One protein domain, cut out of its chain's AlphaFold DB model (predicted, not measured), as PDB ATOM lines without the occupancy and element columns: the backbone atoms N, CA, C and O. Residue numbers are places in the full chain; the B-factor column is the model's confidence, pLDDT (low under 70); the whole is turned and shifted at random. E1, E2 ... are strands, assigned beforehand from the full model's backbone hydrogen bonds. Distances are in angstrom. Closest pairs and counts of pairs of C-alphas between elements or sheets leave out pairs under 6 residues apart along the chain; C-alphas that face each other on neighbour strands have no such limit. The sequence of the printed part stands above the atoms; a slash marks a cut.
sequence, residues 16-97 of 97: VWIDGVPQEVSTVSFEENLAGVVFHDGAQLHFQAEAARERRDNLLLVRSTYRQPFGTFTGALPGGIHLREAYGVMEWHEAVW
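AT A GLANCE: This is residues 16 to 97 of the 97 residues of an uncharacterized protein of Chloroflexi bacterium (UniProt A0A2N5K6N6). A long, twisted antiparallel sheet is built round the bent hairpin E5 and E6; at one end E3, E4 and E7 widen it, and towards the other E8 runs beside E6. The small hairpin E1 and E2 is a separate two-stranded sheet. The printed part has 82 residues, with eight named strands, E1 to E8 in order, and no named helix; the class is all strand. It is loose, with a radius of gyration of the C-alphas of 15.4 A, and elongated, spanning 48 by 25 by 23 A.

IN THESE COORDINATES: E1, residues 16 to 18, begins at C-alpha 16 (176.726, 358.096, 164.684). E2 is residues 21 to 24, E3 28 to 30 and E4 36 to 39. E5, residues 44 to 58, is 35.5 A long and bends by 78 degrees at residue 50. E6, residues 63 to 77, is 35.7 A long and bends by 87 degrees at residue 74. E7, residues 81 to 89, is 20.1 A long. E8, residues 92 to 96, ends at C-alpha 96 (158.896, 330.876, 162.811).

HOW THE PARTS SIT: E3 to E7 form a meander, each strand the antiparallel neighbour of the one before. N 53 of E5 and O 68 of E6 are 3.0 A apart, within hydrogen-bond range. On the other side of E6 lie E7, with N 73 and O 86 at 2.7 A, and E8, with N 65 and O 94 at 2.8 A. E4 pairs with E5 through N 37 and O 45, 2.9 A, and with E3 through N 38 and O 29, 2.8 A. E1 and E2 pair through N 16 and O 23, 2.8 A; E1 and E6 are only just apart, closest 8.2 A.

THE WHOLE: The C-alphas of Asp 19 and Leu 60, the two farthest apart, are 49.5 A from each other. The printed part has no cut, the links are tight, and no printed residue has a pLDDT under 70.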
ATOM      1  N   VAL A  16     176.827 356.925 165.559       92.81
ATOM      2  CA  VAL A  16     176.726 358.096 164.684       92.81
ATOM      3  C   VAL A  16     178.135 358.614 164.417       92.81
ATOM      4  O   VAL A  16     178.914 358.823 165.340       92.81
ATOM      5  N   TRP A  17     178.478 358.825 163.150       93.81
ATOM      6  CA  TRP A  17     179.779 359.362 162.758       93.81
ATOM      7  C   TRP A  17     179.652 360.855 162.469       93.81
ATOM      8  O   TRP A  17     178.917 361.246 161.565       93.81
ATOM      9  N   ILE A  18     180.377 361.683 163.219       93.38
ATOM     10  CA  ILE A  18     180.385 363.142 163.058       93.38
ATOM     11  C   ILE A  18     181.808 363.561 162.735       93.38
ATOM     12  O   ILE A  18     182.723 363.288 163.509       93.38
ATOM     13  N   ASP A  19     182.001 364.167 161.565       94.12
ATOM     14  CA  ASP A  19     183.313 364.608 161.077       94.12
ATOM     15  C   ASP A  19     184.393 363.506 161.143       94.12
ATOM     16  O   ASP A  19     185.557 363.746 161.452       94.12
ATOM     17  N   GLY A  20     183.990 362.260 160.863       95.19
ATOM     18  CA  GLY A  20     184.866 361.085 160.890       95.19
ATOM     19  C   GLY A  20     185.135 360.508 162.284       95.19
ATOM     20  O   GLY A  20     185.854 359.518 162.395       95.19
ATOM     21  N   VAL A  21     184.545 361.077 163.336       95.75
ATOM     22  CA  VAL A  21     184.661 360.582 164.710       95.75
ATOM     23  C   VAL A  21     183.431 359.736 165.059       95.75
ATOM     24  O   VAL A  21     182.309 360.245 164.967       95.75
ATOM     25  N   PRO A  22     183.601 358.463 165.464       94.12
ATOM     26  CA  PRO A  22     182.489 357.625 165.889       94.12
ATOM     27  C   PRO A  22     181.983 358.060 167.265       94.12
ATOM     28  O   PRO A  22     182.766 358.253 168.197       94.12
ATOM     29  N   GLN A  23     180.668 358.175 167.400       93.06
ATOM     30  CA  GLN A  23     179.979 358.429 168.659       93.06
ATOM     31  C   GLN A  23     178.958 357.317 168.887       93.06
ATOM     32  O   GLN A  23     177.975 357.208 168.152       93.06
ATOM     33  N   GLU A  24     179.207 356.471 169.889       93.19
ATOM     34  CA  GLU A  24     178.225 355.475 170.319       93.19
ATOM     35  C   GLU A  24     176.982 356.190 170.856       93.19
ATOM     36  O   GLU A  24     177.087 357.154 171.620       93.19
ATOM     37  N   VAL A  25     175.803 355.714 170.460       92.00
ATOM     38  CA  VAL A  25     174.524 356.241 170.948       92.00
ATOM     39  C   VAL A  25     173.831 355.235 171.862       92.00
ATOM     40  O   VAL A  25     173.945 354.015 171.696       92.00
ATOM     41  N   SER A  26     173.077 355.760 172.832       90.44
ATOM     42  CA  SER A  26     172.199 354.962 173.693       90.44
ATOM     43  C   SER A  26     171.216 354.126 172.873       90.44
ATOM     44  O   SER A  26     171.013 354.369 171.682       90.44
ATOM     45  N   THR A  27     170.575 353.153 173.520       89.44
ATOM     46  CA  THR A  27     169.506 352.355 172.910       89.44
ATOM     47  C   THR A  27     168.466 353.250 172.233       89.44
ATOM     48  O   THR A  27     168.097 354.314 172.741       89.44
ATOM     49  N   VAL A  28     168.013 352.797 171.070       91.12
ATOM     50  CA  VAL A  28     166.989 353.446 170.254       91.12
ATOM     51  C   VAL A  28     165.792 352.516 170.128       91.12
ATOM     52  O   VAL A  28     165.936 351.303 170.254       91.12
ATOM     53  N   SER A  29     164.618 353.069 169.854       91.81
ATOM     54  CA  SER A  29     163.450 352.283 169.473       91.81
ATOM     55  C   SER A  29     163.089 352.535 168.016       91.81
ATOM     56  O   SER A  29     163.204 353.647 167.502       91.81
ATOM     57  N   PHE A  30     162.647 351.478 167.343       92.19
ATOM     58  CA  PHE A  30     162.102 351.552 165.994       92.19
ATOM     59  C   PHE A  30     160.581 351.654 166.073       92.19
ATOM     60  O   PHE A  30     159.947 350.957 166.867       92.19
ATOM     61  N   GLU A  31     159.982 352.500 165.242       92.62
ATOM     62  CA  GLU A  31     158.524 352.539 165.108       92.62
ATOM     63  C   GLU A  31     157.992 351.263 164.431       92.62
ATOM     64  O   GLU A  31     158.656 350.699 163.557       92.62
ATOM     65  N   GLU A  32     156.766 350.836 164.772       83.06
ATOM     66  CA  GLU A  32     156.175 349.552 164.329       83.06
ATOM     67  C   GLU A  32     156.225 349.328 162.807       83.06
ATOM     68  O   GLU A  32     156.413 348.204 162.346       83.06
ATOM     69  N   ASN A  33     156.101 350.396 162.014       87.00
ATOM     70  CA  ASN A  33     156.079 350.330 160.548       87.00
ATOM     71  C   ASN A  33     157.418 350.696 159.887       87.00
ATOM     72  O   ASN A  33     157.449 350.973 158.686       87.00
ATOM     73  N   LEU A  34     158.515 350.725 160.653       91.25
ATOM     74  CA  LEU A  34     159.824 351.224 160.216       91.25
ATOM     75  C   LEU A  34     159.780 352.675 159.704       91.25
ATOM     76  O   LEU A  34     160.584 353.059 158.859       91.25
ATOM     77  N   ALA A  35     158.823 353.473 160.183       94.44
ATOM     78  CA  ALA A  35     158.640 354.863 159.766       94.44
ATOM     79  C   ALA A  35     159.609 355.830 160.466       94.44
ATOM     80  O   ALA A  35     159.728 356.985 160.059       94.44
ATOM     81  N   GLY A  36     160.328 355.363 161.485       95.31
ATOM     82  CA  GLY A  36     161.258 356.193 162.223       95.31
ATOM     83  C   GLY A  36     162.056 355.446 163.281       95.31
ATOM     84  O   GLY A  36     161.832 354.259 163.546       95.31
ATOM     85  N   VAL A  37     163.002 356.181 163.856       96.00
ATOM     86  CA  VAL A  37     163.861 355.776 164.970       96.00
ATOM     87  C   VAL A  37     163.772 356.852 166.041       96.00
ATOM     88  O   VAL A  37     164.000 358.029 165.758       96.00
ATOM     89  N   VAL A  38     163.466 356.453 167.269       95.69
ATOM     90  CA  VAL A  38     163.394 357.344 168.428       95.69
ATOM     91  C   VAL A  38     164.595 357.078 169.325       95.69
ATOM     92  O   VAL A  38     164.850 355.946 169.740       95.69
ATOM     93  N   PHE A  39     165.347 358.130 169.625       94.25
ATOM     94  CA  PHE A  39     166.502 358.064 170.512       94.25
ATOM     95  C   PHE A  39     166.088 358.269 171.968       94.25
ATOM     96  O   PHE A  39     165.058 358.873 172.271       94.25
ATOM     97  N   HIS A  40     166.931 357.805 172.892       91.94
ATOM     98  CA  HIS A  40     166.693 357.928 174.331       91.94
ATOM     99  C   HIS A  40     166.502 359.381 174.813       91.94
ATOM    100  O   HIS A  40     165.765 359.621 175.766       91.94
ATOM    101  N   ASP A  41     167.157 360.362 174.184       92.31
ATOM    102  CA  ASP A  41     167.011 361.788 174.523       92.31
ATOM    103  C   ASP A  41     165.756 362.442 173.910       92.31
ATOM    104  O   ASP A  41     165.522 363.636 174.100       92.31
ATOM    105  N   GLY A  42     164.933 361.662 173.204       94.00
ATOM    106  CA  GLY A  42     163.717 362.116 172.541       94.00
ATOM    107  C   GLY A  42     163.939 362.666 171.132       94.00
ATOM    108  O   GLY A  42     162.955 363.032 170.488       94.00
ATOM    109  N   ALA A  43     165.181 362.712 170.628       96.06
ATOM    110  CA  ALA A  43     165.426 362.986 169.216       96.06
ATOM    111  C   ALA A  43     164.762 361.910 168.339       96.06
ATOM    112  O   ALA A  43     164.580 360.764 168.761       96.06
ATOM    113  N   GLN A  44     164.375 362.282 167.118       97.12
ATOM    114  CA  GLN A  44     163.656 361.393 166.207       97.12
ATOM    115  C   GLN A  44     164.189 361.520 164.791       97.12
ATOM    116  O   GLN A  44     164.312 362.627 164.260       97.12
ATOM    117  N   LEU A  45     164.440 360.375 164.168       97.56
ATOM    118  CA  LEU A  45     164.587 360.270 162.727       97.56
ATOM    119  C   LEU A  45     163.292 359.750 162.120       97.56
ATOM    120  O   LEU A  45     162.754 358.741 162.564       97.56
ATOM    121  N   HIS A  46     162.853 360.398 161.053       98.00
ATOM    122  CA  HIS A  46     161.770 359.941 160.199       98.00
ATOM    123  C   HIS A  46     162.355 359.276 158.965       98.00
ATOM    124  O   HIS A  46     163.289 359.807 158.362       98.00
ATOM    125  N   PHE A  47     161.785 358.145 158.576       98.25
ATOM    126  CA  PHE A  47     162.192 357.381 157.413       98.25
ATOM    127  C   PHE A  47     161.078 357.358 156.370       98.25
ATOM    128  O   PHE A  47     159.967 356.886 156.616       98.25
ATOM    129  N   GLN A  48     161.395 357.839 155.175       98.00
ATOM    130  CA  GLN A  48     160.523 357.766 154.017       98.00
ATOM    131  C   GLN A  48     161.028 356.671 153.080       98.00
ATOM    132  O   GLN A  48     162.051 356.828 152.419       98.00
ATOM    133  N   ALA A  49     160.292 355.562 153.019       97.38
ATOM    134  CA  ALA A  49     160.598 354.466 152.108       97.38
ATOM    135  C   ALA A  49     160.265 354.838 150.654       97.38
ATOM    136  O   ALA A  49     159.177 355.338 150.364       97.38
ATOM    137  N   GLU A  50     161.174 354.519 149.737       97.81
ATOM    138  CA  GLU A  50     161.036 354.776 148.297       97.81
ATOM    139  C   GLU A  50     160.923 353.470 147.500       97.81
ATOM    140  O   GLU A  50     160.160 353.372 146.540       97.81
ATOM    141  N   ALA A  51     161.646 352.436 147.934       97.56
ATOM    142  CA  ALA A  51     161.594 351.088 147.379       97.56
ATOM    143  C   ALA A  51     161.766 350.054 148.497       97.56
ATOM    144  O   ALA A  51     162.265 350.374 149.573       97.56
ATOM    145  N   ALA A  52     161.383 348.799 148.260       97.62
ATOM    146  CA  ALA A  52     161.595 347.728 149.228       97.62
ATOM    147  C   ALA A  52     161.987 346.412 148.558       97.62
ATOM    148  O   ALA A  52     161.446 346.039 147.516       97.62
ATOM    149  N   ARG A  53     162.912 345.689 149.198       97.94
ATOM    150  CA  ARG A  53     163.156 344.271 148.929       97.94
ATOM    151  C   ARG A  53     162.293 343.456 149.881       97.94
ATOM    152  O   ARG A  53     162.428 343.577 151.095       97.94
ATOM    153  N   GLU A  54     161.441 342.602 149.330       98.00
ATOM    154  CA  GLU A  54     160.514 341.788 150.114       98.00
ATOM    155  C   GLU A  54     160.613 340.318 149.723       98.00
ATOM    156  O   GLU A  54     160.853 339.975 148.562       98.00
ATOM    157  N   ARG A  55     160.436 339.434 150.708       97.69
ATOM    158  CA  ARG A  55     160.391 337.991 150.488       97.69
ATOM    159  C   ARG A  55     159.463 337.331 151.497       97.69
ATOM    160  O   ARG A  55     159.488 337.655 152.682       97.69
ATOM    161  N   ARG A  56     158.643 336.396 151.019       97.56
ATOM    162  CA  ARG A  56     157.762 335.573 151.852       97.56
ATOM    163  C   ARG A  56     157.952 334.114 151.482       97.56
ATOM    164  O   ARG A  56     157.683 333.738 150.345       97.56
ATOM    165  N   ASP A  57     158.397 333.314 152.440       97.69
ATOM    166  CA  ASP A  57     158.607 331.879 152.274       97.69
ATOM    167  C   ASP A  57     157.689 331.108 153.232       97.69
ATOM    168  O   ASP A  57     157.554 331.451 154.408       97.69
ATOM    169  N   ASN A  58     157.066 330.038 152.734       96.19
ATOM    170  CA  ASN A  58     156.287 329.099 153.538       96.19
ATOM    171  C   ASN A  58     156.660 327.672 153.131       96.19
ATOM    172  O   ASN A  58     156.190 327.160 152.116       96.19
ATOM    173  N   LEU A  59     157.516 327.048 153.932       94.88
ATOM    174  CA  LEU A  59     158.040 325.698 153.731       94.88
ATOM    175  C   LEU A  59     157.340 324.685 154.654       94.88
ATOM    176  O   LEU A  59     157.949 323.708 155.087       94.88
ATOM    177  N   LEU A  60     156.061 324.934 154.971       93.31
ATOM    178  CA  LEU A  60     155.195 324.194 155.901       93.31
ATOM    179  C   LEU A  60     155.637 324.250 157.365       93.31
ATOM    180  O   LEU A  60     154.897 324.789 158.186       93.31
ATOM    181  N   LEU A  61     156.816 323.711 157.679       94.38
ATOM    182  CA  LEU A  61     157.389 323.734 159.028       94.38
ATOM    183  C   LEU A  61     158.013 325.092 159.347       94.38
ATOM    184  O   LEU A  61     157.917 325.560 160.470       94.38
ATOM    185  N   VAL A  62     158.594 325.747 158.341       94.56
ATOM    186  CA  VAL A  62     159.269 327.039 158.489       94.56
ATOM    187  C   VAL A  62     158.516 328.100 157.701       94.56
ATOM    188  O   VAL A  62     158.191 327.894 156.528       94.56
ATOM    189  N   ARG A  63     158.256 329.253 158.319       96.56
ATOM    190  CA  ARG A  63     157.695 330.434 157.648       96.56
ATOM    191  C   ARG A  63     158.562 331.650 157.924       96.56
ATOM    192  O   ARG A  63     159.042 331.828 159.037       96.56
ATOM    193  N   SER A  64     158.744 332.482 156.905       96.56
ATOM    194  CA  SER A  64     159.562 333.690 156.980       96.56
ATOM    195  C   SER A  64     158.909 334.818 156.189       96.56
ATOM    196  O   SER A  64     158.575 334.639 155.017       96.56
ATOM    197  N   THR A  65     158.768 335.984 156.813       96.25
ATOM    198  CA  THR A  65     158.306 337.224 156.183       96.25
ATOM    199  C   THR A  65     159.386 338.281 156.374       96.25
ATOM    200  O   THR A  65     159.703 338.646 157.499       96.25
ATOM    201  N   TYR A  66     159.961 338.755 155.272       95.19
ATOM    202  CA  TYR A  66     161.087 339.684 155.259       95.19
ATOM    203  C   TYR A  66     160.756 340.935 154.452       95.19
ATOM    204  O   TYR A  66     160.210 340.837 153.345       95.19
ATOM    205  N   ARG A  67     161.146 342.096 154.979       95.38
ATOM    206  CA  ARG A  67     161.022 343.390 154.312       95.38
ATOM    207  C   ARG A  67     162.195 344.302 154.668       95.38
ATOM    208  O   ARG A  67     162.400 344.620 155.833       95.38
ATOM    209  N   GLN A  68     162.886 344.803 153.648       96.69
ATOM    210  CA  GLN A  68     163.966 345.779 153.782       96.69
ATOM    211  C   GLN A  68     163.682 346.986 152.879       96.69
ATOM    212  O   GLN A  68     163.953 346.922 151.672       96.69
ATOM    213  N   PRO A  69     163.063 348.060 153.400       97.25
ATOM    214  CA  PRO A  69     162.898 349.284 152.638       97.25
ATOM    215  C   PRO A  69     164.214 350.063 152.517       97.25
ATOM    216  O   PRO A  69     165.034 350.090 153.432       97.25
ATOM    217  N   PHE A  70     164.361 350.736 151.383       98.12
ATOM    218  CA  PHE A  70     165.397 351.710 151.066       98.12
ATOM    219  C   PHE A  70     164.734 353.077 150.951       98.12
ATOM    220  O   PHE A  70     163.616 353.181 150.432       98.12
ATOM    221  N   GLY A  71     165.413 354.117 151.413       98.00
ATOM    222  CA  GLY A  71     164.869 355.460 151.326       98.00
ATOM    223  C   GLY A  71     165.674 356.476 152.108       98.00
ATOM    224  O   GLY A  71     166.883 356.319 152.304       98.00
ATOM    225  N   THR A  72     164.967 357.503 152.559       98.50
ATOM    226  CA  THR A  72     165.566 358.728 153.074       98.50
ATOM    227  C   THR A  72     165.206 358.956 154.540       98.50
ATOM    228  O   THR A  72     164.043 358.870 154.929       98.50
ATOM    229  N   PHE A  73     166.210 359.284 155.350       98.31
ATOM    230  CA  PHE A  73     166.092 359.731 156.730       98.31
ATOM    231  C   PHE A  73     166.155 361.255 156.826       98.31
ATOM    232  O   PHE A  73     167.006 361.893 156.207       98.31
ATOM    233  N   THR A  74     165.303 361.832 157.666       98.56
ATOM    234  CA  THR A  74     165.330 363.252 158.057       98.56
ATOM    235  C   THR A  74     165.044 363.379 159.553       98.56
ATOM    236  O   THR A  74     164.565 362.425 160.163       98.56
ATOM    237  N   GLY A  75     165.318 364.529 160.169       97.75
ATOM    238  CA  GLY A  75     164.916 364.802 161.555       97.75
ATOM    239  C   GLY A  75     166.079 365.216 162.447       97.75
ATOM    240  O   GLY A  75     166.827 366.133 162.111       97.75
ATOM    241  N   ALA A  76     166.208 364.593 163.612       97.56
ATOM    242  CA  ALA A  76     167.220 364.917 164.605       97.56
ATOM    243  C   ALA A  76     167.958 363.664 165.088       97.56
ATOM    244  O   ALA A  76     167.355 362.627 165.359       97.56
ATOM    245  N   LEU A  77     169.271 363.801 165.220       95.31
ATOM    246  CA  LEU A  77     170.158 362.860 165.891       95.31
ATOM    247  C   LEU A  77     170.380 363.310 167.348       95.31
ATOM    248  O   LEU A  77     170.123 364.480 167.672       95.31
ATOM    249  N   PRO A  78     170.897 362.424 168.219       93.06
ATOM    250  CA  PRO A  78     171.237 362.780 169.589       93.06
ATOM    251  C   PRO A  78     172.144 364.004 169.685       93.06
ATOM    252  O   PRO A  78     172.964 364.271 168.803       93.06
ATOM    253  N   GLY A  79     171.998 364.758 170.772       90.38
ATOM    254  CA  GLY A  79     172.775 365.987 170.976       90.38
ATOM    255  C   GLY A  79     172.294 367.184 170.145       90.38
ATOM    256  O   GLY A  79     173.012 368.174 170.024       90.38
ATOM    257  N   GLY A  80     171.077 367.117 169.592       91.44
ATOM    258  CA  GLY A  80     170.423 368.241 168.909       91.44
ATOM    259  C   GLY A  80     170.897 368.483 167.475       91.44
ATOM    260  O   GLY A  80     170.663 369.557 166.921       91.44
ATOM    261  N   ILE A  81     171.563 367.504 166.862       94.62
ATOM    262  CA  ILE A  81     172.059 367.610 165.490       94.62
ATOM    263  C   ILE A  81     170.892 367.419 164.523       94.62
ATOM    264  O   ILE A  81     170.257 366.366 164.499       94.62
ATOM    265  N   HIS A  82     170.620 368.426 163.695       97.25
ATOM    266  CA  HIS A  82     169.573 368.332 162.682       97.25
ATOM    267  C   HIS A  82     170.081 367.606 161.434       97.25
ATOM    268  O   HIS A  82     171.012 368.063 160.766       97.25
ATOM    269  N   LEU A  83     169.433 366.493 161.098       97.06
ATOM    270  CA  LEU A  83     169.675 365.758 159.870       97.06
ATOM    271  C   LEU A  83     168.699 366.231 158.794       97.06
ATOM    272  O   LEU A  83     167.512 365.904 158.823       97.06
ATOM    273  N   ARG A  84     169.220 366.976 157.816       97.88
ATOM    274  CA  ARG A  84     168.424 367.407 156.660       97.88
ATOM    275  C   ARG A  84     167.993 366.221 155.802       97.88
ATOM    276  O   ARG A  84     166.852 366.182 155.365       97.88
ATOM    277  N   GLU A  85     168.927 365.319 155.519       97.50
ATOM    278  CA  GLU A  85     168.740 364.193 154.608       97.50
ATOM    279  C   GLU A  85     169.885 363.187 154.793       97.50
ATOM    280  O   GLU A  85     171.049 363.587 154.876       97.50
ATOM    281  N   ALA A  86     169.565 361.897 154.820       97.62
ATOM    282  CA  ALA A  86     170.514 360.805 154.618       97.62
ATOM    283  C   ALA A  86     169.823 359.631 153.928       97.62
ATOM    284  O   ALA A  86     168.631 359.429 154.107       97.62
ATOM    285  N   TYR A  87     170.575 358.817 153.197       97.81
ATOM    286  CA  TYR A  87     170.042 357.614 152.563       97.81
ATOM    287  C   TYR A  87     170.407 356.380 153.370       97.81
ATOM    288  O   TYR A  87     171.524 356.265 153.877       97.81
ATOM    289  N   GLY A  88     169.482 355.435 153.460       96.62
ATOM    290  CA  GLY A  88     169.742 354.195 154.164       96.62
ATOM    291  C   GLY A  88     168.632 353.175 154.010       96.62
ATOM    292  O   GLY A  88     167.783 353.258 153.117       96.62
ATOM    293  N   VAL A  89     168.681 352.182 154.889       96.69
ATOM    294  CA  VAL A  89     167.744 351.066 154.914       96.69
ATOM    295  C   VAL A  89     167.209 350.861 156.316       96.69
ATOM    296  O   VAL A  89     167.876 351.179 157.297       96.69
ATOM    297  N   MET A  90     166.019 350.281 156.383       95.44
ATOM    298  CA  MET A  90     165.482 349.674 157.597       95.44
ATOM    299  C   MET A  90     165.254 348.191 157.308       95.44
ATOM    300  O   MET A  90     165.228 347.782 156.146       95.44
ATOM    301  N   GLU A  91     165.068 347.376 158.338       93.94
ATOM    302  CA  GLU A  91     164.786 345.954 158.162       93.94
ATOM    303  C   GLU A  91     163.723 345.492 159.153       93.94
ATOM    304  O   GLU A  91     163.738 345.854 160.326       93.94
ATOM    305  N   TRP A  92     162.796 344.677 158.661       92.38
ATOM    306  CA  TRP A  92     161.873 343.910 159.477       92.38
ATOM    307  C   TRP A  92     161.867 342.465 158.989       92.38
ATOM    308  O   TRP A  92     161.723 342.186 157.792       92.38
ATOM    309  N   HIS A  93     162.014 341.538 159.931       92.75
ATOM    310  CA  HIS A  93     162.039 340.110 159.655       92.75
ATOM    311  C   HIS A  93     161.326 339.343 160.761       92.75
ATOM    312  O   HIS A  93     161.664 339.437 161.940       92.75
ATOM    313  N   GLU A  94     160.348 338.542 160.359       92.31
ATOM    314  CA  GLU A  94     159.698 337.558 161.210       92.31
ATOM    315  C   GLU A  94     159.946 336.157 160.647       92.31
ATOM    316  O   GLU A  94     159.642 335.887 159.484       92.31
ATOM    317  N   ALA A  95     160.480 335.258 161.473       92.88
ATOM    318  CA  ALA A  95     160.680 333.854 161.137       92.88
ATOM    319  C   ALA A  95     160.160 332.955 162.266       92.88
ATOM    320  O   ALA A  95     160.426 333.213 163.439       92.88
ATOM    321  N   VAL A  96     159.436 331.897 161.898       92.12
ATOM    322  CA  VAL A  96     158.896 330.876 162.811       92.12
ATOM    323  C   VAL A  96     159.218 329.478 162.270       92.12
ATOM    324  O   VAL A  96     159.195 329.278 161.051       92.12
ATOM    325  N   TRP A  97     159.539 328.530 163.154       88.00
ATOM    326  CA  TRP A  97     159.918 327.144 162.839       88.00
ATOM    327  C   TRP A  97     159.441 326.166 163.917       88.00
ATOM    328  O   TRP A  97     159.176 326.629 165.051       88.00
TER     329      TRP A  97